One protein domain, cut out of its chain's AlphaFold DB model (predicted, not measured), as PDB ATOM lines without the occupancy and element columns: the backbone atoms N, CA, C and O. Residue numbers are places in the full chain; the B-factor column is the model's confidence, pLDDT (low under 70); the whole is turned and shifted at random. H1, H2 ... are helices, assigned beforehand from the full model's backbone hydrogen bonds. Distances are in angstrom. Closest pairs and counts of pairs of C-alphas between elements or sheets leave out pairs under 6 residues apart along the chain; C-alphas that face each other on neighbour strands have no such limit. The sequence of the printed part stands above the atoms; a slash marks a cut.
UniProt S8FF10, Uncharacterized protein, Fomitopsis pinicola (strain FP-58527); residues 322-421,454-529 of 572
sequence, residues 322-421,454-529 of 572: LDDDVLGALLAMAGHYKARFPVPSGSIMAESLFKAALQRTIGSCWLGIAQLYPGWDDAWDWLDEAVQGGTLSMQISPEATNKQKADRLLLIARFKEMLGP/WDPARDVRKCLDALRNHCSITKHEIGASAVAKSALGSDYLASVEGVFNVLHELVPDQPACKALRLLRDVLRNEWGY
ATOM      1  N   LEU A 322     -37.320  39.244  21.607       87.00
ATOM      2  CA  LEU A 322     -36.382  40.093  20.869       87.00
ATOM      3  C   LEU A 322     -36.996  40.526  19.532       87.00
ATOM      4  O   LEU A 322     -37.394  39.681  18.733       87.00
ATOM      5  N   ASP A 323     -37.027  41.834  19.305       88.94
ATOM      6  CA  ASP A 323     -37.314  42.477  18.026       88.94
ATOM      7  C   ASP A 323     -36.353  43.665  17.810       88.94
ATOM      8  O   ASP A 323     -35.534  43.985  18.681       88.94
ATOM      9  N   ASP A 324     -36.465  44.311  16.648       86.81
ATOM     10  CA  ASP A 324     -35.679  45.482  16.236       86.81
ATOM     11  C   ASP A 324     -35.671  46.621  17.283       86.81
ATOM     12  O   ASP A 324     -34.642  47.263  17.511       86.81
ATOM     13  N   ASP A 325     -36.804  46.869  17.948       91.19
ATOM     14  CA  ASP A 325     -36.998  47.973  18.899       91.19
ATOM     15  C   ASP A 325     -36.426  47.620  20.284       91.19
ATOM     16  O   ASP A 325     -35.742  48.436  20.907       91.19
ATOM     17  N   VAL A 326     -36.604  46.374  20.743       92.31
ATOM     18  CA  VAL A 326     -35.955  45.832  21.952       92.31
ATOM     19  C   VAL A 326     -34.434  45.801  21.795       92.31
ATOM     20  O   VAL A 326     -33.713  46.175  22.725       92.31
ATOM     21  N   LEU A 327     -33.923  45.391  20.631       89.69
ATOM     22  CA  LEU A 327     -32.488  45.422  20.350       89.69
ATOM     23  C   LEU A 327     -31.966  46.864  20.290       89.69
ATOM     24  O   LEU A 327     -30.977  47.193  20.952       89.69
ATOM     25  N   GLY A 328     -32.664  47.744  19.566       89.88
ATOM     26  CA  GLY A 328     -32.353  49.171  19.499       89.88
ATOM     27  C   GLY A 328     -32.314  49.837  20.878       89.88
ATOM     28  O   GLY A 328     -31.441  50.669  21.131       89.88
ATOM     29  N   ALA A 329     -33.199  49.432  21.795       94.31
ATOM     30  CA  ALA A 329     -33.223  49.884  23.184       94.31
ATOM     31  C   ALA A 329     -31.980  49.455  23.976       94.31
ATOM     32  O   ALA A 329     -31.328  50.302  24.589       94.31
ATOM     33  N   LEU A 330     -31.615  48.168  23.933       91.88
ATOM     34  CA  LEU A 330     -30.439  47.651  24.646       91.88
ATOM     35  C   LEU A 330     -29.142  48.316  24.158       91.88
ATOM     36  O   LEU A 330     -28.318  48.741  24.971       91.88
ATOM     37  N   LEU A 331     -28.984  48.471  22.837       89.69
ATOM     38  CA  LEU A 331     -27.821  49.138  22.240       89.69
ATOM     39  C   LEU A 331     -27.774  50.636  22.586       89.69
ATOM     40  O   LEU A 331     -26.700  51.158  22.895       89.69
ATOM     41  N   ALA A 332     -28.924  51.320  22.603       90.69
ATOM     42  CA  ALA A 332     -29.022  52.719  23.020       90.69
ATOM     43  C   ALA A 332     -28.612  52.922  24.490       90.69
ATOM     44  O   ALA A 332     -27.835  53.832  24.793       90.69
ATOM     45  N   MET A 333     -29.068  52.046  25.396       92.88
ATOM     46  CA  MET A 333     -28.689  52.087  26.815       92.88
ATOM     47  C   MET A 333     -27.183  51.868  26.994       92.88
ATOM     48  O   MET A 333     -26.517  52.666  27.658       92.88
ATOM     49  N   ALA A 334     -26.628  50.832  26.360       87.56
ATOM     50  CA  ALA A 334     -25.208  50.501  26.460       87.56
ATOM     51  C   ALA A 334     -24.305  51.624  25.908       87.56
ATOM     52  O   ALA A 334     -23.331  52.026  26.555       87.56
ATOM     53  N   GLY A 335     -24.673  52.202  24.757       86.75
ATOM     54  CA  GLY A 335     -23.990  53.360  24.175       86.75
ATOM     55  C   GLY A 335     -24.041  54.602  25.073       86.75
ATOM     56  O   GLY A 335     -23.028  55.290  25.227       86.75
ATOM     57  N   HIS A 336     -25.181  54.868  25.720       87.75
ATOM     58  CA  HIS A 336     -25.319  56.011  26.624       87.75
ATOM     59  C   HIS A 336     -24.445  55.891  27.875       87.75
ATOM     60  O   HIS A 336     -23.727  56.840  28.199       87.75
ATOM     61  N   TYR A 337     -24.477  54.742  28.568       84.12
ATOM     62  CA  TYR A 337     -23.663  54.540  29.775       84.12
ATOM     63  C   TYR A 337     -22.194  54.785  29.495       84.12
ATOM     64  O   TYR A 337     -21.536  55.521  30.230       84.12
ATOM     65  N   LYS A 338     -21.703  54.237  28.385       80.25
ATOM     66  CA  LYS A 338     -20.319  54.428  27.994       80.25
ATOM     67  C   LYS A 338     -19.979  55.891  27.688       80.25
ATOM     68  O   LYS A 338     -18.917  56.361  28.089       80.25
ATOM     69  N   ALA A 339     -20.848  56.607  26.976       84.69
ATOM     70  CA  ALA A 339     -20.604  58.006  26.627       84.69
ATOM     71  C   ALA A 339     -20.620  58.938  27.853       84.69
ATOM     72  O   ALA A 339     -19.889  59.928  27.879       84.69
ATOM     73  N   ARG A 340     -21.451  58.634  28.861       81.44
ATOM     74  CA  ARG A 340     -21.657  59.479  30.048       81.44
ATOM     75  C   ARG A 340     -20.743  59.129  31.226       81.44
ATOM     76  O   ARG A 340     -20.387  60.021  31.989       81.44
ATOM     77  N   PHE A 341     -20.343  57.866  31.357       77.94
ATOM     78  CA  PHE A 341     -19.568  57.359  32.489       77.94
ATOM     79  C   PHE A 341     -18.279  56.656  32.015       77.94
ATOM     80  O   PHE A 341     -18.218  55.428  31.992       77.94
ATOM     81  N   PRO A 342     -17.207  57.410  31.692       73.31
ATOM     82  CA  PRO A 342     -15.894  56.845  31.343       73.31
ATOM     83  C   PRO A 342     -15.153  56.215  32.544       73.31
ATOM     84  O   PRO A 342     -14.034  55.729  32.404       73.31
ATOM     85  N   VAL A 343     -15.757  56.256  33.734       75.12
ATOM     86  CA  VAL A 343     -15.261  55.677  34.990       75.12
ATOM     87  C   VAL A 343     -15.545  54.160  34.992       75.12
ATOM     88  O   VAL A 343     -16.595  53.764  34.481       75.12
ATOM     89  N   PRO A 344     -14.691  53.291  35.579       76.12
ATOM     90  CA  PRO A 344     -14.847  51.832  35.485       76.12
ATOM     91  C   PRO A 344     -16.235  51.273  35.843       76.12
ATOM     92  O   PRO A 344     -16.698  50.337  35.196       76.12
ATOM     93  N   SER A 345     -16.943  51.870  36.808       70.69
ATOM     94  CA  SER A 345     -18.313  51.482  37.182       70.69
ATOM     95  C   SER A 345     -19.328  51.635  36.041       70.69
ATOM     96  O   SER A 345     -20.181  50.769  35.853       70.69
ATOM     97  N   GLY A 346     -19.214  52.698  35.241       72.06
ATOM     98  CA  GLY A 346     -20.039  52.908  34.050       72.06
ATOM     99  C   GLY A 346     -19.735  51.915  32.934       72.06
ATOM    100  O   GLY A 346     -20.650  51.447  32.253       72.06
ATOM    101  N   SER A 347     -18.458  51.537  32.800       76.69
ATOM    102  CA  SER A 347     -18.019  50.511  31.852       76.69
ATOM    103  C   SER A 347     -18.651  49.152  32.157       76.69
ATOM    104  O   SER A 347     -19.145  48.515  31.235       76.69
ATOM    105  N   ILE A 348     -18.719  48.744  33.432       83.00
ATOM    106  CA  ILE A 348     -19.324  47.461  33.845       83.00
ATOM    107  C   ILE A 348     -20.807  47.384  33.444       83.00
ATOM    108  O   ILE A 348     -21.249  46.361  32.922       83.00
ATOM    109  N   MET A 349     -21.581  48.460  33.640       81.94
ATOM    110  CA  MET A 349     -22.999  48.483  33.252       81.94
ATOM    111  C   MET A 349     -23.183  48.495  31.727       81.94
ATOM    112  O   MET A 349     -24.033  47.785  31.196       81.94
ATOM    113  N   ALA A 350     -22.372  49.267  30.994       82.38
ATOM    114  CA  ALA A 350     -22.404  49.253  29.531       82.38
ATOM    115  C   ALA A 350     -22.043  47.865  28.970       82.38
ATOM    116  O   ALA A 350     -22.701  47.367  28.058       82.38
ATOM    117  N   GLU A 351     -21.022  47.224  29.538       82.00
ATOM    118  CA  GLU A 351     -20.573  45.883  29.175       82.00
ATOM    119  C   GLU A 351     -21.646  44.825  29.468       82.00
ATOM    120  O   GLU A 351     -21.901  43.985  28.606       82.00
ATOM    121  N   SER A 352     -22.326  44.878  30.620       84.19
ATOM    122  CA  SER A 352     -23.409  43.934  30.942       84.19
ATOM    123  C   SER A 352     -24.599  44.069  29.982       84.19
ATOM    124  O   SER A 352     -25.116  43.057  29.506       84.19
ATOM    125  N   LEU A 353     -24.974  45.299  29.613       85.19
ATOM    126  CA  LEU A 353     -26.022  45.578  28.624       85.19
ATOM    127  C   LEU A 353     -25.634  45.082  27.222       85.19
ATOM    128  O   LEU A 353     -26.449  44.448  26.549       85.19
ATOM    129  N   PHE A 354     -24.386  45.299  26.791       81.31
ATOM    130  CA  PHE A 354     -23.879  44.757  25.524       81.31
ATOM    131  C   PHE A 354     -23.815  43.224  25.525       81.31
ATOM    132  O   PHE A 354     -24.200  42.600  24.534       81.31
ATOM    133  N   LYS A 355     -23.374  42.604  26.628       83.31
ATOM    134  CA  LYS A 355     -23.378  41.144  26.810       83.31
ATOM    135  C   LYS A 355     -24.798  40.590  26.698       83.31
ATOM    136  O   LYS A 355     -25.013  39.660  25.928       83.31
ATOM    137  N   ALA A 356     -25.771  41.205  27.374       82.94
ATOM    138  CA  ALA A 356     -27.178  40.815  27.298       82.94
ATOM    139  C   ALA A 356     -27.759  40.973  25.879       82.94
ATOM    140  O   ALA A 356     -28.426  40.062  25.388       82.94
ATOM    141  N   ALA A 357     -27.477  42.087  25.191       82.81
ATOM    142  CA  ALA A 357     -27.898  42.302  23.805       82.81
ATOM    143  C   ALA A 357     -27.335  41.225  22.866       82.81
ATOM    144  O   ALA A 357     -28.089  40.583  22.132       82.81
ATOM    145  N   LEU A 358     -26.024  40.971  22.937       78.56
ATOM    146  CA  LEU A 358     -25.353  39.974  22.107       78.56
ATOM    147  C   LEU A 358     -25.856  38.552  22.407       78.56
ATOM    148  O   LEU A 358     -26.202  37.830  21.475       78.56
ATOM    149  N   GLN A 359     -25.975  38.173  23.685       82.19
ATOM    150  CA  GLN A 359     -26.476  36.859  24.107       82.19
ATOM    151  C   GLN A 359     -27.888  36.596  23.573       82.19
ATOM    152  O   GLN A 359     -28.147  35.546  22.986       82.19
ATOM    153  N   ARG A 360     -28.792  37.575  23.715       82.00
ATOM    154  CA  ARG A 360     -30.173  37.484  23.216       82.00
ATOM    155  C   ARG A 360     -30.232  37.401  21.697       82.00
ATOM    156  O   ARG A 360     -31.013  36.622  21.164       82.00
ATOM    157  N   THR A 361     -29.404  38.176  21.002       79.44
ATOM    158  CA  THR A 361     -29.381  38.197  19.533       79.44
ATOM    159  C   THR A 361     -28.853  36.879  18.965       79.44
ATOM    160  O   THR A 361     -29.436  36.339  18.026       79.44
ATOM    161  N   ILE A 362     -27.819  36.304  19.586       77.12
ATOM    162  CA  ILE A 362     -27.313  34.963  19.258       77.12
ATOM    163  C   ILE A 362     -28.375  33.892  19.544       77.12
ATOM    164  O   ILE A 362     -28.648  33.071  18.671       77.12
ATOM    165  N   GLY A 363     -29.027  33.931  20.711       78.44
ATOM    166  CA  GLY A 363     -30.109  32.999  21.048       78.44
ATOM    167  C   GLY A 363     -31.299  33.088  20.082       78.44
ATOM    168  O   GLY A 363     -31.845  32.065  19.682       78.44
ATOM    169  N   SER A 364     -31.655  34.296  19.632       78.44
ATOM    170  CA  SER A 364     -32.693  34.517  18.614       78.44
ATOM    171  C   SER A 364     -32.293  33.948  17.245       78.44
ATOM    172  O   SER A 364     -33.096  33.277  16.599       78.44
ATOM    173  N   CYS A 365     -31.030  34.125  16.827       72.94
ATOM    174  CA  CYS A 365     -30.501  33.470  15.624       72.94
ATOM    175  C   CYS A 365     -30.601  31.952  15.713       72.94
ATOM    176  O   CYS A 365     -31.024  31.314  14.753       72.94
ATOM    177  N   TRP A 366     -30.212  31.384  16.854       73.88
ATOM    178  CA  TRP A 366     -30.233  29.945  17.074       73.88
ATOM    179  C   TRP A 366     -31.652  29.383  17.024       73.88
ATOM    180  O   TRP A 366     -31.916  28.435  16.289       73.88
ATOM    181  N   LEU A 367     -32.591  30.040  17.709       76.31
ATOM    182  CA  LEU A 367     -34.007  29.687  17.668       76.31
ATOM    183  C   LEU A 367     -34.571  29.761  16.238       76.31
ATOM    184  O   LEU A 367     -35.326  28.882  15.835       76.31
ATOM    185  N   GLY A 368     -34.178  30.769  15.453       75.38
ATOM    186  CA  GLY A 368     -34.543  30.869  14.038       75.38
ATOM    187  C   GLY A 368     -33.949  29.750  13.170       75.38
ATOM    188  O   GLY A 368     -34.606  29.287  12.240       75.38
ATOM    189  N   ILE A 369     -32.726  29.293  13.469       71.00
ATOM    190  CA  ILE A 369     -32.073  28.175  12.766       71.00
ATOM    191  C   ILE A 369     -32.812  26.867  13.072       71.00
ATOM    192  O   ILE A 369     -33.236  26.191  12.137       71.00
ATOM    193  N   ALA A 370     -33.062  26.569  14.350       73.44
ATOM    194  CA  ALA A 370     -33.822  25.390  14.772       73.44
ATOM    195  C   ALA A 370     -35.266  25.382  14.221       73.44
ATOM    196  O   ALA A 370     -35.810  24.333  13.892       73.44
ATOM    197  N   GLN A 371     -35.890  26.554  14.041       76.06
ATOM    198  CA  GLN A 371     -37.209  26.663  13.400       76.06
ATOM    199  C   GLN A 371     -37.196  26.372  11.889       76.06
ATOM    200  O   GLN A 371     -38.203  25.889  11.371       76.06
ATOM    201  N   LEU A 372     -36.099  26.656  11.173       71.56
ATOM    202  CA  LEU A 372     -35.960  26.278   9.757       71.56
ATOM    203  C   LEU A 372     -35.549  24.819   9.557       71.56
ATOM    204  O   LEU A 372     -35.884  24.241   8.521       71.56
ATOM    205  N   TYR A 373     -34.821  24.257  10.520       73.38
ATOM    206  CA  TYR A 373     -34.248  22.916  10.479       73.38
ATOM    207  C   TYR A 373     -34.655  22.157  11.749       73.38
ATOM    208  O   TYR A 373     -33.903  22.151  12.719       73.38
ATOM    209  N   PRO A 374     -35.845  21.529  11.785       73.56
ATOM    210  CA  PRO A 374     -36.346  20.886  13.001       73.56
ATOM    211  C   PRO A 374     -35.468  19.735  13.509       73.56
ATOM    212  O   PRO A 374     -35.440  19.494  14.708       73.56
ATOM    213  N   GLY A 375     -34.741  19.053  12.617       77.94
ATOM    214  CA  GLY A 375     -33.749  18.029  12.971       77.94
ATOM    215  C   GLY A 375     -32.341  18.587  13.204       77.94
ATOM    216  O   GLY A 375     -31.363  17.850  13.136       77.94
ATOM    217  N   TRP A 376     -32.203  19.901  13.420       78.56
ATOM    218  CA  TRP A 376     -30.909  20.543  13.654       78.56
ATOM    219  C   TRP A 376     -30.186  19.989  14.879       78.56
ATOM    220  O   TRP A 376     -28.991  19.731  14.780       78.56
ATOM    221  N   ASP A 377     -30.895  19.787  15.991       73.50
ATOM    222  CA  ASP A 377     -30.290  19.285  17.229       73.50
ATOM    223  C   ASP A 377     -29.781  17.840  17.032       73.50
ATOM    224  O   ASP A 377     -28.603  17.577  17.259       73.50
ATOM    225  N   ASP A 378     -30.594  16.942  16.454       78.44
ATOM    226  CA  ASP A 378     -30.186  15.562  16.121       78.44
ATOM    227  C   ASP A 378     -29.001  15.519  15.133       78.44
ATOM    228  O   ASP A 378     -28.060  14.734  15.280       78.44
ATOM    229  N   ALA A 379     -29.030  16.368  14.098       76.44
ATOM    230  CA  ALA A 379     -27.951  16.466  13.121       76.44
ATOM    231  C   ALA A 379     -26.664  17.030  13.740       76.44
ATOM    232  O   ALA A 379     -25.568  16.645  13.323       76.44
ATOM    233  N   TRP A 380     -26.789  17.942  14.709       74.06
ATOM    234  CA  TRP A 380     -25.675  18.523  15.449       74.06
ATOM    235  C   TRP A 380     -25.024  17.490  16.370       74.06
ATOM    236  O   TRP A 380     -23.807  17.320  16.302       74.06
ATOM    237  N   ASP A 381     -25.816  16.762  17.157       75.62
ATOM    238  CA  ASP A 381     -25.329  15.710  18.055       75.62
ATOM    239  C   ASP A 381     -24.643  14.584  17.264       75.62
ATOM    240  O   ASP A 381     -23.525  14.182  17.585       75.62
ATOM    241  N   TRP A 382     -25.221  14.153  16.136       82.69
ATOM    242  CA  TRP A 382     -24.548  13.207  15.239       82.69
ATOM    243  C   TRP A 382     -23.220  13.748  14.685       82.69
ATOM    244  O   TRP A 382     -22.242  13.009  14.532       82.69
ATOM    245  N   LEU A 383     -23.178  15.037  14.334       71.06
ATOM    246  CA  LEU A 383     -21.979  15.663  13.786       71.06
ATOM    247  C   LEU A 383     -20.886  15.809  14.854       71.06
ATOM    248  O   LEU A 383     -19.703  15.733  14.511       71.06
ATOM    249  N   ASP A 384     -21.264  15.941  16.128       68.94
ATOM    250  CA  ASP A 384     -20.345  15.827  17.256       68.94
ATOM    251  C   ASP A 384     -19.715  14.440  17.331       68.94
ATOM    252  O   ASP A 384     -18.494  14.306  17.225       68.94
ATOM    253  N   GLU A 385     -20.546  13.399  17.434       76.38
ATOM    254  CA  GLU A 385     -20.099  12.006  17.519       76.38
ATOM    255  C   GLU A 385     -19.172  11.643  16.350       76.38
ATOM    256  O   GLU A 385     -18.126  11.013  16.538       76.38
ATOM    257  N   ALA A 386     -19.502  12.101  15.137       75.12
ATOM    258  CA  ALA A 386     -18.684  11.896  13.946       75.12
ATOM    259  C   ALA A 386     -17.311  12.594  14.026       75.12
ATOM    260  O   ALA A 386     -16.320  12.044  13.535       75.12
ATOM    261  N   VAL A 387     -17.223  13.785  14.630       69.31
ATOM    262  CA  VAL A 387     -15.963  14.530  14.801       69.31
ATOM    263  C   VAL A 387     -15.141  13.978  15.970       69.31
ATOM    264  O   VAL A 387     -13.954  13.703  15.786       69.31
ATOM    265  N   GLN A 388     -15.744  13.749  17.142       71.44
ATOM    266  CA  GLN A 388     -15.063  13.174  18.312       71.44
ATOM    267  C   GLN A 388     -14.567  11.751  18.049       71.44
ATOM    268  O   GLN A 388     -13.443  11.407  18.413       71.44
ATOM    269  N   GLY A 389     -15.361  10.940  17.343       77.88
ATOM    270  CA  GLY A 389     -14.970   9.607  16.886       77.88
ATOM    271  C   GLY A 389     -13.940   9.601  15.750       77.88
ATOM    272  O   GLY A 389     -13.642   8.536  15.212       77.88
ATOM    273  N   GLY A 390     -13.431  10.764  15.318       77.44
ATOM    274  CA  GLY A 390     -12.438  10.894  14.244       77.44
ATOM    275  C   GLY A 390     -12.931  10.475  12.853       77.44
ATOM    276  O   GLY A 390     -12.139  10.413  11.913       77.44
ATOM    277  N   THR A 391     -14.229  10.195  12.703       77.31
ATOM    278  CA  THR A 391     -14.856   9.766  11.442       77.31
ATOM    279  C   THR A 391     -14.951  10.930  10.452       77.31
ATOM    280  O   THR A 391     -14.832  10.733   9.242       77.31
ATOM    281  N   LEU A 392     -15.088  12.160  10.957       72.62
ATOM    282  CA  LEU A 392     -15.055  13.390  10.178       72.62
ATOM    283  C   LEU A 392     -13.890  14.291  10.619       72.62
ATOM    284  O   LEU A 392     -13.939  14.942  11.660       72.62
ATOM    285  N   SER A 393     -12.849  14.393   9.785       69.38
ATOM    286  CA  SER A 393     -11.772  15.369  10.004       69.38
ATOM    287  C   SER A 393     -12.291  16.804   9.852       69.38
ATOM    288  O   SER A 393     -12.887  17.148   8.823       69.38
ATOM    289  N   MET A 394     -11.988  17.668  10.832       61.56
ATOM    290  CA  MET A 394     -12.332  19.099  10.807       61.56
ATOM    291  C   MET A 394     -11.789  19.823   9.564       61.56
ATOM    292  O   MET A 394     -12.430  20.745   9.055       61.56
ATOM    293  N   GLN A 395     -10.639  19.385   9.044       67.81
ATOM    294  CA  GLN A 395     -10.011  19.938   7.845       67.81
ATOM    295  C   GLN A 395      -9.783  18.834   6.802       67.81
ATOM    296  O   GLN A 395      -9.259  17.760   7.112       67.81
ATOM    297  N   ILE A 396     -10.154  19.105   5.547       67.81
ATOM    298  CA  ILE A 396      -9.653  18.338   4.402       67.81
ATOM    299  C   ILE A 396      -8.194  18.760   4.216       67.81
ATOM    300  O   ILE A 396      -7.938  19.916   3.883       67.81
ATOM    301  N   SER A 397      -7.243  17.839   4.406       77.44
ATOM    302  CA  SER A 397      -5.872  18.074   3.938       77.44
ATOM    303  C   SER A 397      -5.907  18.365   2.429       77.44
ATOM    304  O   SER A 397      -6.625  17.660   1.712       77.44
ATOM    305  N   PRO A 398      -5.147  19.342   1.897       77.81
ATOM    306  CA  PRO A 398      -5.067  19.556   0.449       77.81
ATOM    307  C   PRO A 398      -4.639  18.278  -0.302       77.81
ATOM    308  O   PRO A 398      -5.105  18.023  -1.415       77.81
ATOM    309  N   GLU A 399      -3.851  17.426   0.358       85.50
ATOM    310  CA  GLU A 399      -3.366  16.126  -0.120       85.50
ATOM    311  C   GLU A 399      -4.379  14.977   0.058       85.50
ATOM    312  O   GLU A 399      -4.088  13.831  -0.281       85.50
ATOM    313  N   ALA A 400      -5.581  15.246   0.586       83.62
ATOM    314  CA  ALA A 400      -6.581  14.213   0.835       83.62
ATOM    315  C   ALA A 400      -6.959  13.466  -0.451       83.62
ATOM    316  O   ALA A 400      -7.283  14.063  -1.489       83.62
ATOM    317  N   THR A 401      -6.967  12.141  -0.345       88.38
ATOM    318  CA  THR A 401      -7.305  11.229  -1.437       88.38
ATOM    319  C   THR A 401      -8.734  11.457  -1.933       88.38
ATOM    320  O   THR A 401      -9.620  11.868  -1.181       88.38
ATOM    321  N   ASN A 402      -8.994  11.123  -3.200       84.62
ATOM    322  CA  ASN A 402     -10.346  11.201  -3.770       84.62
ATOM    323  C   ASN A 402     -11.362  10.370  -2.969       84.62
ATOM    324  O   ASN A 402     -12.515  10.773  -2.852       84.62
ATOM    325  N   LYS A 403     -10.916   9.264  -2.354       83.81
ATOM    326  CA  LYS A 403     -11.732   8.460  -1.443       83.81
ATOM    327  C   LYS A 403     -12.137   9.251  -0.193       83.81
ATOM    328  O   LYS A 403     -13.323   9.392   0.051       83.81
ATOM    329  N   GLN A 404     -11.190   9.856   0.530       79.62
ATOM    330  CA  GLN A 404     -11.497  10.680   1.714       79.62
ATOM    331  C   GLN A 404     -12.420  11.867   1.389       79.62
ATOM    332  O   GLN A 404     -13.269  12.233   2.199       79.62
ATOM    333  N   LYS A 405     -12.279  12.459   0.194       81.06
ATOM    334  CA  LYS A 405     -13.179  13.516  -0.299       81.06
ATOM    335  C   LYS A 405     -14.597  12.980  -0.550       81.06
ATOM    336  O   LYS A 405     -15.557  13.624  -0.139       81.06
ATOM    337  N   ALA A 406     -14.736  11.801  -1.159       81.50
ATOM    338  CA  ALA A 406     -16.027  11.142  -1.376       81.50
ATOM    339  C   ALA A 406     -16.693  10.683  -0.064       81.50
ATOM    340  O   ALA A 406     -17.874  10.954   0.144       81.50
ATOM    341  N   ASP A 407     -15.932  10.070   0.847       79.56
ATOM    342  CA  ASP A 407     -16.405   9.639   2.168       79.56
ATOM    343  C   ASP A 407     -16.918  10.849   2.976       79.56
ATOM    344  O   ASP A 407     -18.013  10.809   3.543       79.56
ATOM    345  N   ARG A 408     -16.191  11.981   2.944       79.12
ATOM    346  CA  ARG A 408     -16.655  13.247   3.537       79.12
ATOM    347  C   ARG A 408     -17.932  13.758   2.875       79.12
ATOM    348  O   ARG A 408     -18.838  14.130   3.607       79.12
ATOM    349  N   LEU A 409     -18.050  13.750   1.543       80.56
ATOM    350  CA  LEU A 409     -19.287  14.151   0.849       80.56
ATOM    351  C   LEU A 409     -20.498  13.284   1.243       80.56
ATOM    352  O   LEU A 409     -21.608  13.804   1.331       80.56
ATOM    353  N   LEU A 410     -20.292  11.996   1.530       82.88
ATOM    354  CA  LEU A 410     -21.350  11.080   1.966       82.88
ATOM    355  C   LEU A 410     -21.788  11.355   3.416       82.88
ATOM    356  O   LEU A 410     -22.984  11.457   3.684       82.88
ATOM    357  N   LEU A 411     -20.840  11.568   4.336       79.44
ATOM    358  CA  LEU A 411     -21.124  12.029   5.707       79.44
ATOM    359  C   LEU A 411     -21.876  13.372   5.707       79.44
ATOM    360  O   LEU A 411     -22.838  13.571   6.443       79.44
ATOM    361  N   ILE A 412     -21.466  14.269   4.818       74.88
ATOM    362  CA  ILE A 412     -22.072  15.576   4.567       74.88
ATOM    363  C   ILE A 412     -23.506  15.463   4.005       74.88
ATOM    364  O   ILE A 412     -24.374  16.259   4.369       74.88
ATOM    365  N   ALA A 413     -23.782  14.475   3.149       80.69
ATOM    366  CA  ALA A 413     -25.130  14.192   2.655       80.69
ATOM    367  C   ALA A 413     -26.037  13.625   3.761       80.69
ATOM    368  O   ALA A 413     -27.174  14.072   3.899       80.69
ATOM    369  N   ARG A 414     -25.514  12.725   4.606       81.88
ATOM    370  CA  ARG A 414     -26.227  12.210   5.787       81.88
ATOM    371  C   ARG A 414     -26.567  13.325   6.782       81.88
ATOM    372  O   ARG A 414     -27.685  13.373   7.280       81.88
ATOM    373  N   PHE A 415     -25.646  14.262   7.021       78.56
ATOM    374  CA  PHE A 415     -25.923  15.461   7.820       78.56
ATOM    375  C   PHE A 415     -27.100  16.274   7.252       78.56
ATOM    376  O   PHE A 415     -28.013  16.628   7.992       78.56
ATOM    377  N   LYS A 416     -27.134  16.502   5.928       75.94
ATOM    378  CA  LYS A 416     -28.271  17.161   5.257       75.94
ATOM    379  C   LYS A 416     -29.597  16.418   5.425       75.94
ATOM    380  O   LYS A 416     -30.625  17.074   5.528       75.94
ATOM    381  N   GLU A 417     -29.579  15.089   5.428       82.38
ATOM    382  CA  GLU A 417     -30.774  14.263   5.630       82.38
ATOM    383  C   GLU A 417     -31.335  14.420   7.054       82.38
ATOM    384  O   GLU A 417     -32.539  14.596   7.222       82.38
ATOM    385  N   MET A 418     -30.464  14.452   8.073       79.25
ATOM    386  CA  MET A 418     -30.872  14.598   9.480       79.25
ATOM    387  C   MET A 418     -31.347  16.006   9.848       79.25
ATOM    388  O   MET A 418     -32.220  16.120  10.696       79.25
ATOM    389  N   LEU A 419     -30.889  17.063   9.159       73.88
ATOM    390  CA  LEU A 419     -31.502  18.404   9.268       73.88
ATOM    391  C   LEU A 419     -33.011  18.402   8.933       73.88
ATOM    392  O   LEU A 419     -33.721  19.365   9.240       73.88
ATOM    393  N   GLY A 420     -33.484  17.318   8.310       75.56
ATOM    394  CA  GLY A 420     -34.837  17.109   7.835       75.56
ATOM    395  C   GLY A 420     -35.077  17.788   6.489       75.56
ATOM    396  O   GLY A 420     -34.213  18.502   5.963       75.56
ATOM    397  N   PRO A 421     -36.285  17.634   5.921       68.06
ATOM    398  CA  PRO A 421     -36.766  18.598   4.954       68.06
ATOM    399  C   PRO A 421     -36.894  19.934   5.692       68.06
ATOM    400  O   PRO A 421     -37.905  20.210   6.339       68.06
ATOM    401  N   TRP A 454     -31.944  37.862   6.025       57.22
ATOM    402  CA  TRP A 454     -32.412  37.156   7.221       57.22
ATOM    403  C   TRP A 454     -32.265  38.006   8.490       57.22
ATOM    404  O   TRP A 454     -31.148  38.309   8.924       57.22
ATOM    405  N   ASP A 455     -33.408  38.341   9.085       65.88
ATOM    406  CA  ASP A 455     -33.536  39.306  10.179       65.88
ATOM    407  C   ASP A 455     -32.532  39.077  11.337       65.88
ATOM    408  O   ASP A 455     -31.787  39.998  11.685       65.88
ATOM    409  N   PRO A 456     -32.339  37.839  11.848       63.62
ATOM    410  CA  PRO A 456     -31.427  37.612  12.970       63.62
ATOM    411  C   PRO A 456     -29.945  37.832  12.610       63.62
ATOM    412  O   PRO A 456     -29.154  38.307  13.426       63.62
ATOM    413  N   ALA A 457     -29.546  37.529  11.368       64.19
ATOM    414  CA  ALA A 457     -28.171  37.721  10.897       64.19
ATOM    415  C   ALA A 457     -27.813  39.214  10.839       64.19
ATOM    416  O   ALA A 457     -26.730  39.637  11.258       64.19
ATOM    417  N   ARG A 458     -28.764  40.007  10.337       74.19
ATOM    418  CA  ARG A 458     -28.724  41.467  10.302       74.19
ATOM    419  C   ARG A 458     -28.617  42.035  11.721       74.19
ATOM    420  O   ARG A 458     -27.804  42.927  11.947       74.19
ATOM    421  N   ASP A 459     -29.332  41.464  12.684       72.31
ATOM    422  CA  ASP A 459     -29.296  41.882  14.089       72.31
ATOM    423  C   ASP A 459     -27.981  41.549  14.803       72.31
ATOM    424  O   ASP A 459     -27.447  42.399  15.522       72.31
ATOM    425  N   VAL A 460     -27.387  40.373  14.561       70.12
ATOM    426  CA  VAL A 460     -26.020  40.078  15.040       70.12
ATOM    427  C   VAL A 460     -25.043  41.100  14.472       70.12
ATOM    428  O   VAL A 460     -24.224  41.637  15.216       70.12
ATOM    429  N   ARG A 461     -25.157  41.438  13.181       73.94
ATOM    430  CA  ARG A 461     -24.314  42.472  12.571       73.94
ATOM    431  C   ARG A 461     -24.546  43.850  13.206       73.94
ATOM    432  O   ARG A 461     -23.562  44.477  13.576       73.94
ATOM    433  N   LYS A 462     -25.794  44.281  13.447       76.06
ATOM    434  CA  LYS A 462     -26.109  45.527  14.185       76.06
ATOM    435  C   LYS A 462     -25.465  45.544  15.575       76.06
ATOM    436  O   LYS A 462     -24.853  46.545  15.940       76.06
ATOM    437  N   CYS A 463     -25.558  44.444  16.328       73.38
ATOM    438  CA  CYS A 463     -24.884  44.267  17.620       73.38
ATOM    439  C   CYS A 463     -23.367  44.487  17.507       73.38
ATOM    440  O   CYS A 463     -22.792  45.268  18.265       73.38
ATOM    441  N   LEU A 464     -22.719  43.818  16.551       73.94
ATOM    442  CA  LEU A 464     -21.272  43.896  16.336       73.94
ATOM    443  C   LEU A 464     -20.825  45.268  15.823       73.94
ATOM    444  O   LEU A 464     -19.797  45.767  16.265       73.94
ATOM    445  N   ASP A 465     -21.584  45.905  14.936       78.19
ATOM    446  CA  ASP A 465     -21.266  47.235  14.417       78.19
ATOM    447  C   ASP A 465     -21.475  48.312  15.488       78.19
ATOM    448  O   ASP A 465     -20.639  49.203  15.633       78.19
ATOM    449  N   ALA A 466     -22.525  48.207  16.310       74.25
ATOM    450  CA  ALA A 466     -22.701  49.058  17.486       74.25
ATOM    451  C   ALA A 466     -21.550  48.867  18.485       74.25
ATOM    452  O   ALA A 466     -20.973  49.852  18.951       74.25
ATOM    453  N   LEU A 467     -21.144  47.620  18.749       69.44
ATOM    454  CA  LEU A 467     -19.933  47.334  19.514       69.44
ATOM    455  C   LEU A 467     -18.717  48.012  18.871       69.44
ATOM    456  O   LEU A 467     -18.092  48.838  19.520       69.44
ATOM    457  N   ARG A 468     -18.417  47.770  17.593       72.88
ATOM    458  CA  ARG A 468     -17.269  48.351  16.874       72.88
ATOM    459  C   ARG A 468     -17.226  49.879  16.939       72.88
ATOM    460  O   ARG A 468     -16.166  50.452  17.175       72.88
ATOM    461  N   ASN A 469     -18.365  50.531  16.725       74.50
ATOM    462  CA  ASN A 469     -18.466  51.986  16.619       74.50
ATOM    463  C   ASN A 469     -18.452  52.686  17.985       74.50
ATOM    464  O   ASN A 469     -18.012  53.831  18.082       74.50
ATOM    465  N   HIS A 470     -18.894  52.009  19.049       63.22
ATOM    466  CA  HIS A 470     -18.911  52.562  20.405       63.22
ATOM    467  C   HIS A 470     -17.767  52.032  21.298       63.22
ATOM    468  O   HIS A 470     -17.460  52.629  22.336       63.22
ATOM    469  N   CYS A 471     -17.064  50.958  20.919       53.59
ATOM    470  CA  CYS A 471     -16.071  50.283  21.761       53.59
ATOM    471  C   CYS A 471     -14.603  50.546  21.399       53.59
ATOM    472  O   CYS A 471     -13.989  49.837  20.616       53.59
ATOM    473  N   SER A 472     -13.984  51.439  22.176       54.56
ATOM    474  CA  SER A 472     -12.616  51.250  22.688       54.56
ATOM    475  C   SER A 472     -12.470  50.089  23.691       54.56
ATOM    476  O   SER A 472     -11.349  49.804  24.096       54.56
ATOM    477  N   ILE A 473     -13.582  49.472  24.125       57.03
ATOM    478  CA  ILE A 473     -13.574  48.267  24.970       57.03
ATOM    479  C   ILE A 473     -12.893  47.181  24.144       57.03
ATOM    480  O   ILE A 473     -13.332  46.915  23.018       57.03
ATOM    481  N   THR A 474     -11.792  46.610  24.633       57.81
ATOM    482  CA  THR A 474     -11.054  45.649  23.813       57.81
ATOM    483  C   THR A 474     -11.894  44.396  23.590       57.81
ATOM    484  O   THR A 474     -12.724  43.996  24.407       57.81
ATOM    485  N   LYS A 475     -11.641  43.722  22.467       58.84
ATOM    486  CA  LYS A 475     -12.305  42.471  22.071       58.84
ATOM    487  C   LYS A 475     -12.260  41.373  23.158       58.84
ATOM    488  O   LYS A 475     -13.060  40.439  23.130       58.84
ATOM    489  N   HIS A 476     -11.323  41.482  24.103       61.16
ATOM    490  CA  HIS A 476     -11.171  40.580  25.241       61.16
ATOM    491  C   HIS A 476     -12.086  40.920  26.431       61.16
ATOM    492  O   HIS A 476     -12.568  39.994  27.072       61.16
ATOM    493  N   GLU A 477     -12.391  42.196  26.686       62.41
ATOM    494  CA  GLU A 477     -13.212  42.646  27.830       62.41
ATOM    495  C   GLU A 477     -14.670  42.155  27.736       62.41
ATOM    496  O   GLU A 477     -15.202  41.567  28.676       62.41
ATOM    497  N   ILE A 478     -15.302  42.279  26.560       63.03
ATOM    498  CA  ILE A 478     -16.675  41.773  26.339       63.03
ATOM    499  C   ILE A 478     -16.722  40.242  26.430       63.03
ATOM    500  O   ILE A 478     -17.774  39.672  26.710       63.03
ATOM    501  N   GLY A 479     -15.606  39.553  26.168       68.44
ATOM    502  CA  GLY A 479     -15.572  38.094  26.128       68.44
ATOM    503  C   GLY A 479     -16.604  37.513  25.158       68.44
ATOM    504  O   GLY A 479     -17.285  36.559  25.511       68.44
ATOM    505  N   ALA A 480     -16.756  38.081  23.952       64.31
ATOM    506  CA  ALA A 480     -17.831  37.730  23.009       64.31
ATOM    507  C   ALA A 480     -17.959  36.214  22.733       64.31
ATOM    508  O   ALA A 480     -19.067  35.701  22.612       64.31
ATOM    509  N   SER A 481     -16.839  35.482  22.731       65.44
ATOM    510  CA  SER A 481     -16.814  34.013  22.660       65.44
ATOM    511  C   SER A 481     -17.477  33.343  23.881       65.44
ATOM    512  O   SER A 481     -18.282  32.434  23.715       65.44
ATOM    513  N   ALA A 482     -17.231  33.831  25.103       69.81
ATOM    514  CA  ALA A 482     -17.897  33.368  26.327       69.81
ATOM    515  C   ALA A 482     -19.389  33.754  26.376       69.81
ATOM    516  O   ALA A 482     -20.212  32.978  26.857       69.81
ATOM    517  N   VAL A 483     -19.759  34.915  25.825       66.06
ATOM    518  CA  VAL A 483     -21.169  35.319  25.667       66.06
ATOM    519  C   VAL A 483     -21.894  34.383  24.700       66.06
ATOM    520  O   VAL A 483     -22.993  33.928  24.999       66.06
ATOM    521  N   ALA A 484     -21.268  34.051  23.571       65.31
ATOM    522  CA  ALA A 484     -21.810  33.112  22.596       65.31
ATOM    523  C   ALA A 484     -21.896  31.676  23.155       65.31
ATOM    524  O   ALA A 484     -22.934  31.043  23.003       65.31
ATOM    525  N   LYS A 485     -20.877  31.201  23.893       68.38
ATOM    526  CA  LYS A 485     -20.928  29.953  24.691       68.38
ATOM    527  C   LYS A 485     -22.142  29.923  25.620       68.38
ATOM    528  O   LYS A 485     -22.921  28.977  25.600       68.38
ATOM    529  N   SER A 486     -22.335  30.991  26.395       69.56
ATOM    530  CA  SER A 486     -23.462  31.118  27.323       69.56
ATOM    531  C   SER A 486     -24.819  31.215  26.611       69.56
ATOM    532  O   SER A 486     -25.804  30.692  27.122       69.56
ATOM    533  N   ALA A 487     -24.886  31.843  25.432       63.59
ATOM    534  CA  ALA A 487     -26.095  31.913  24.607       63.59
ATOM    535  C   ALA A 487     -26.502  30.551  24.024       63.59
ATOM    536  O   ALA A 487     -27.690  30.279  23.890       63.59
ATOM    537  N   LEU A 488     -25.516  29.722  23.670       65.19
ATOM    538  CA  LEU A 488     -25.709  28.406  23.057       65.19
ATOM    539  C   LEU A 488     -25.900  27.283  24.093       65.19
ATOM    540  O   LEU A 488     -26.240  26.168  23.727       65.19
ATOM    541  N   GLY A 489     -25.701  27.552  25.387       55.91
ATOM    542  CA  GLY A 489     -25.971  26.591  26.464       55.91
ATOM    543  C   GLY A 489     -24.907  25.504  26.666       55.91
ATOM    544  O   GLY A 489     -25.008  24.743  27.626       55.91
ATOM    545  N   SER A 490     -23.860  25.447  25.837       57.72
ATOM    546  CA  SER A 490     -22.707  24.568  26.055       57.72
ATOM    547  C   SER A 490     -21.396  25.182  25.552       57.72
ATOM    548  O   SER A 490     -21.349  25.886  24.542       57.72
ATOM    549  N   ASP A 491     -20.290  24.863  26.236       54.03
ATOM    550  CA  ASP A 491     -18.932  25.118  25.728       54.03
ATOM    551  C   ASP A 491     -18.686  24.436  24.376       54.03
ATOM    552  O   ASP A 491     -17.882  24.910  23.568       54.03
ATOM    553  N   TYR A 492     -19.399  23.333  24.158       51.66
ATOM    554  CA  TYR A 492     -19.284  22.454  23.017       51.66
ATOM    555  C   TYR A 492     -19.738  23.135  21.712       51.66
ATOM    556  O   TYR A 492     -18.926  23.296  20.796       51.66
ATOM    557  N   LEU A 493     -20.966  23.668  21.670       49.56
ATOM    558  CA  LEU A 493     -21.559  24.366  20.513       49.56
ATOM    559  C   LEU A 493     -20.701  25.525  19.969       49.56
ATOM    560  O   LEU A 493     -20.698  25.828  18.776       49.56
ATOM    561  N   ALA A 494     -19.932  26.164  20.847       49.62
ATOM    562  CA  ALA A 494     -19.051  27.279  20.521       49.62
ATOM    563  C   ALA A 494     -17.654  26.881  20.008       49.62
ATOM    564  O   ALA A 494     -16.913  27.739  19.527       49.62
ATOM    565  N   SER A 495     -17.260  25.617  20.175       53.25
ATOM    566  CA  SER A 495     -15.888  25.141  19.952       53.25
ATOM    567  C   SER A 495     -15.631  24.575  18.551       53.25
ATOM    568  O   SER A 495     -14.477  24.431  18.146       53.25
ATOM    569  N   VAL A 496     -16.686  24.242  17.801       51.09
ATOM    570  CA  VAL A 496     -16.551  23.351  16.643       51.09
ATOM    571  C   VAL A 496     -16.235  24.109  15.355       51.09
ATOM    572  O   VAL A 496     -17.116  24.547  14.612       51.09
ATOM    573  N   GLU A 497     -14.944  24.200  15.028       53.56
ATOM    574  CA  GLU A 497     -14.493  24.697  13.720       53.56
ATOM    575  C   GLU A 497     -15.049  23.877  12.546       53.56
ATOM    576  O   GLU A 497     -15.273  24.430  11.468       53.56
ATOM    577  N   GLY A 498     -15.287  22.578  12.759       52.19
ATOM    578  CA  GLY A 498     -15.796  21.648  11.752       52.19
ATOM    579  C   GLY A 498     -17.190  22.005  11.229       52.19
ATOM    580  O   GLY A 498     -17.356  22.138  10.017       52.19
ATOM    581  N   VAL A 499     -18.182  22.208  12.108       52.81
ATOM    582  CA  VAL A 499     -19.595  22.326  11.688       52.81
ATOM    583  C   VAL A 499     -19.842  23.553  10.816       52.81
ATOM    584  O   VAL A 499     -20.420  23.445   9.734       52.81
ATOM    585  N   PHE A 500     -19.335  24.720  11.218       60.53
ATOM    586  CA  PHE A 500     -19.489  25.938  10.421       60.53
ATOM    587  C   PHE A 500     -18.759  25.874   9.070       60.53
ATOM    588  O   PHE A 500     -19.195  26.521   8.118       60.53
ATOM    589  N   ASN A 501     -17.665  25.111   8.966       59.53
ATOM    590  CA  ASN A 501     -16.978  24.882   7.693       59.53
ATOM    591  C   ASN A 501     -17.782  23.908   6.802       59.53
ATOM    592  O   ASN A 501     -17.981  24.188   5.622       59.53
ATOM    593  N   VAL A 502     -18.327  22.827   7.372       56.53
ATOM    594  CA  VAL A 502     -19.196  21.854   6.678       56.53
ATOM    595  C   VAL A 502     -20.470  22.515   6.139       56.53
ATOM    596  O   VAL A 502     -20.788  22.387   4.959       56.53
ATOM    597  N   LEU A 503     -21.165  23.309   6.957       58.50
ATOM    598  CA  LEU A 503     -22.350  24.071   6.539       58.50
ATOM    599  C   LEU A 503     -22.041  25.111   5.452       58.50
ATOM    600  O   LEU A 503     -22.883  25.393   4.600       58.50
ATOM    601  N   HIS A 504     -20.830  25.674   5.458       60.31
ATOM    602  CA  HIS A 504     -20.381  26.622   4.439       60.31
ATOM    603  C   HIS A 504     -20.112  25.946   3.087       60.31
ATOM    604  O   HIS A 504     -20.398  26.545   2.050       60.31
ATOM    605  N   GLU A 505     -19.564  24.729   3.083       60.81
ATOM    606  CA  GLU A 505     -19.390  23.911   1.869       60.81
ATOM    607  C   GLU A 505     -20.739  23.452   1.288       60.81
ATOM    608  O   GLU A 505     -20.839  23.170   0.095       60.81
ATOM    609  N   LEU A 506     -21.785  23.394   2.117       57.56
ATOM    610  CA  LEU A 506     -23.024  22.697   1.789       57.56
ATOM    611  C   LEU A 506     -24.110  23.503   1.079       57.56
ATOM    612  O   LEU A 506     -24.836  22.920   0.262       57.56
ATOM    613  N   VAL A 507     -24.291  24.776   1.442       59.66
ATOM    614  CA  VAL A 507     -25.333  25.650   0.871       59.66
ATOM    615  C   VAL A 507     -24.851  27.115   0.837       59.66
ATOM    616  O   VAL A 507     -25.235  27.923   1.683       59.66
ATOM    617  N   PRO A 508     -23.974  27.500  -0.109       58.19
ATOM    618  CA  PRO A 508     -23.253  28.777  -0.049       58.19
ATOM    619  C   PRO A 508     -24.138  30.037  -0.060       58.19
ATOM    620  O   PRO A 508     -23.704  31.060   0.486       58.19
ATOM    621  N   ASP A 509     -25.352  29.948  -0.617       59.03
ATOM    622  CA  ASP A 509     -26.238  31.085  -0.904       59.03
ATOM    623  C   ASP A 509     -27.446  31.230   0.037       59.03
ATOM    624  O   ASP A 509     -28.199  32.201  -0.072       59.03
ATOM    625  N   GLN A 510     -27.648  30.317   0.994       66.25
ATOM    626  CA  GLN A 510     -28.797  30.424   1.896       66.25
ATOM    627  C   GLN A 510     -28.609  31.499   2.987       66.25
ATOM    628  O   GLN A 510     -27.520  31.629   3.560       66.25
ATOM    629  N   PRO A 511     -29.674  32.240   3.359       62.03
ATOM    630  CA  PRO A 511     -29.592  33.275   4.393       62.03
ATOM    631  C   PRO A 511     -29.157  32.743   5.772       62.03
ATOM    632  O   PRO A 511     -28.371  33.399   6.459       62.03
ATOM    633  N   ALA A 512     -29.556  31.518   6.135       62.25
ATOM    634  CA  ALA A 512     -29.092  30.836   7.349       62.25
ATOM    635  C   ALA A 512     -27.559  30.655   7.372       62.25
ATOM    636  O   ALA A 512     -26.920  30.870   8.399       62.25
ATOM    637  N   CYS A 513     -26.931  30.365   6.228       68.25
ATOM    638  CA  CYS A 513     -25.476  30.246   6.125       68.25
ATOM    639  C   CYS A 513     -24.762  31.598   6.306       68.25
ATOM    640  O   CYS A 513     -23.647  31.627   6.828       68.25
ATOM    641  N   LYS A 514     -25.397  32.733   5.966       68.69
ATOM    642  CA  LYS A 514     -24.882  34.072   6.328       68.69
ATOM    643  C   LYS A 514     -24.952  34.310   7.842       68.69
ATOM    644  O   LYS A 514     -23.985  34.818   8.406       68.69
ATOM    645  N   ALA A 515     -26.041  33.900   8.499       64.50
ATOM    646  CA  ALA A 515     -26.196  33.980   9.956       64.50
ATOM    647  C   ALA A 515     -25.134  33.144  10.688       64.50
ATOM    648  O   ALA A 515     -24.427  33.648  11.557       64.50
ATOM    649  N   LEU A 516     -24.964  31.890  10.261       69.19
ATOM    650  CA  LEU A 516     -23.962  30.959  10.774       69.19
ATOM    651  C   LEU A 516     -22.529  31.478  10.565       69.19
ATOM    652  O   LEU A 516     -21.718  31.388  11.482       69.19
ATOM    653  N   ARG A 517     -22.209  32.081   9.406       71.56
ATOM    654  CA  ARG A 517     -20.909  32.751   9.188       71.56
ATOM    655  C   ARG A 517     -20.691  33.890  10.183       71.56
ATOM    656  O   ARG A 517     -19.638  33.931  10.803       71.56
ATOM    657  N   LEU A 518     -21.673  34.774  10.376       66.38
ATOM    658  CA  LEU A 518     -21.549  35.867  11.347       66.38
ATOM    659  C   LEU A 518     -21.370  35.332  12.772       66.38
ATOM    660  O   LEU A 518     -20.460  35.780  13.459       66.38
ATOM    661  N   LEU A 519     -22.161  34.338  13.188       67.50
ATOM    662  CA  LEU A 519     -22.046  33.696  14.501       67.50
ATOM    663  C   LEU A 519     -20.665  33.051  14.712       67.50
ATOM    664  O   LEU A 519     -20.037  33.278  15.747       67.50
ATOM    665  N   ARG A 520     -20.152  32.320  13.714       72.69
ATOM    666  CA  ARG A 520     -18.780  31.790  13.699       72.69
ATOM    667  C   ARG A 520     -17.746  32.903  13.846       72.69
ATOM    668  O   ARG A 520     -16.803  32.758  14.616       72.69
ATOM    669  N   ASP A 521     -17.917  34.009  13.132       70.50
ATOM    670  CA  ASP A 521     -16.974  35.127  13.151       70.50
ATOM    671  C   ASP A 521     -17.047  35.904  14.489       70.50
ATOM    672  O   ASP A 521     -16.037  36.466  14.920       70.50
ATOM    673  N   VAL A 522     -18.177  35.867  15.217       66.69
ATOM    674  CA  VAL A 522     -18.256  36.277  16.639       66.69
ATOM    675  C   VAL A 522     -17.488  35.303  17.532       66.69
ATOM    676  O   VAL A 522     -16.637  35.728  18.313       66.69
ATOM    677  N   LEU A 523     -17.754  34.000  17.395       64.38
ATOM    678  CA  LEU A 523     -17.170  32.922  18.203       64.38
ATOM    679  C   LEU A 523     -15.641  32.862  18.097       64.38
ATOM    680  O   LEU A 523     -14.951  32.865  19.120       64.38
ATOM    681  N   ARG A 524     -15.120  32.886  16.863       67.50
ATOM    682  CA  ARG A 524     -13.687  32.997  16.531       67.50
ATOM    683  C   ARG A 524     -13.116  34.384  16.786       67.50
ATOM    684  O   ARG A 524     -11.904  34.582  16.722       67.50
ATOM    685  N   ASN A 525     -13.969  35.355  17.110       64.62
ATOM    686  CA  ASN A 525     -13.557  36.719  17.388       64.62
ATOM    687  C   ASN A 525     -12.932  37.403  16.133       64.62
ATOM    688  O   ASN A 525     -12.096  38.298  16.251       64.62
ATOM    689  N   GLU A 526     -13.317  36.986  14.921       68.12
ATOM    690  CA  GLU A 526     -12.763  37.402  13.613       68.12
ATOM    691  C   GLU A 526     -13.515  38.575  12.944       68.12
ATOM    692  O   GLU A 526     -13.037  39.133  11.955       68.12
ATOM    693  N   TRP A 527     -14.638  39.013  13.526       64.81
ATOM    694  CA  TRP A 527     -15.575  40.058  13.059       64.81
ATOM    695  C   TRP A 527     -15.002  41.464  12.731       64.81
ATOM    696  O   TRP A 527     -15.747  42.374  12.369       64.81
ATOM    697  N   GLY A 528     -13.686  41.680  12.830       51.00
ATOM    698  CA  GLY A 528     -13.033  42.970  12.571       51.00
ATOM    699  C   GLY A 528     -12.633  43.230  11.112       51.00
ATOM    700  O   GLY A 528     -12.577  44.394  10.694       51.00
ATOM    701  N   TYR A 529     -12.371  42.181  10.326       49.16
ATOM    702  CA  TYR A 529     -11.864  42.317   8.957       49.16
ATOM    703  C   TYR A 529     -12.988  42.214   7.922       49.16
ATOM    704  O   TYR A 529     -13.509  41.118   7.711       49.16
TER     705      TYR A 529
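What this domain is: This is residues 322 to 421 and 454 to 529 of the 572 residues of an uncharacterized protein of Fomitopsis pinicola (strain FP-58527) (UniProt S8FF10). An elongated helical body is built along one long helix, H2: H1 folds back beside its first part, H5 packs alongside both, and the shorter H6 and H8 pack on H2 farther along. At the far end of H2 the chain turns a sharp corner into a second helical hairpin, H3 and H4, and H7 lies between that hairpin and H8. The printed part has 176 residues with eight named helices, H1 to H8 in order along the chain, and no named strand; the class is all helix. The whole is compact, with a radius of gyration of the C-alphas of 18.2 A, and its C-alphas span 61 by 32 by 26 A.

How they stand to each other: H1, residues 324 to 340, and H2, residues 344 to 372, form a helical hairpin: they touch, closest at the C-alphas of Ala 334 and Ala 350, 4.3 A apart, at a shallow tilt of 18 degrees, opposite ways. H2 is the hub, touching five other helices. H3, residues 376 to 388, and H2 only just touch, with 3 pairs of C-alphas within 8 A, and touch only at the corner by their link; the closest C-alphas are those of Ala 370 and Trp 376, 5.8 A apart, and their lines are about perpendicular at 78 degrees. H4, residues 402 to 418, forms a helical hairpin with H3; it touches H3 with residues 415 to 418 alone, closest at the C-alphas of Ala 379 and Met 418, 5.0 A apart. H5, residues 455 to 470, touches H2 at a shallow tilt of 18 degrees, opposite ways, with the C-alphas of Cys 365 and Pro 456 closest at 5.0 A. H5 also touches H1, the same way at a shallow tilt of 8 degrees, with the C-alphas of Gly 335 and His 470 closest at 6.4 A. H6, residues 480 to 488, touches residues 355 to 366 of H2 alone, at a steep tilt of 45 degrees; the closest C-alphas are those of Gln 359 and Ala 487, 5.0 A apart. H7, residues 497 to 506, is close to but not clearly touching H3 and H4, with closest C-alphas 7.4 A apart at Leu 383 and Val 499 and 7.2 A apart at Ile 412 and Val 502. H8, residues 511 to 523, forms a helical hairpin with H7 and touches residues 456 to 461 of H5 alone, closest at the C-alphas of Ala 457 and Ala 515, 4.3 A apart. H1, H2, H5 and H8 form a bundle, helices set roughly side by side. Every O i to N i+4 pair is within hydrogen-bond range in H1, H2, H3, H4, H5, H6 and H8, and 5 of 6 are in H7.

Where its parts are: H1 begins at C-alpha 324, (-35.679, 45.482, 16.236), and is 24.2 A long. H2, the longest helix, begins at C-alpha 344, (-14.847, 51.832, 35.485), and runs 42.0 A. H3 measures 18.1 A, H4 24.7 A, H5 22.2 A, H6 12.2 A and H7 14.8 A. H8 is 18.6 A long and ends at C-alpha 523, (-17.170, 32.922, 18.203).

The domain as a whole: The two C-alphas farthest apart are those of Arg 340 and Lys 403, at 60.8 A. Residues 422 to 453 are not printed, and C-alphas 421 and 454 are 19.2 A apart across the cut. The link from H3 to H4, residues 389 to 401, is long; residues 398 to 403, of which 402 to 403 belong to H4, stand free. The mean pLDDT of the printed part is 72.4, and 69 residues are under 70, among them residues 470 to 516.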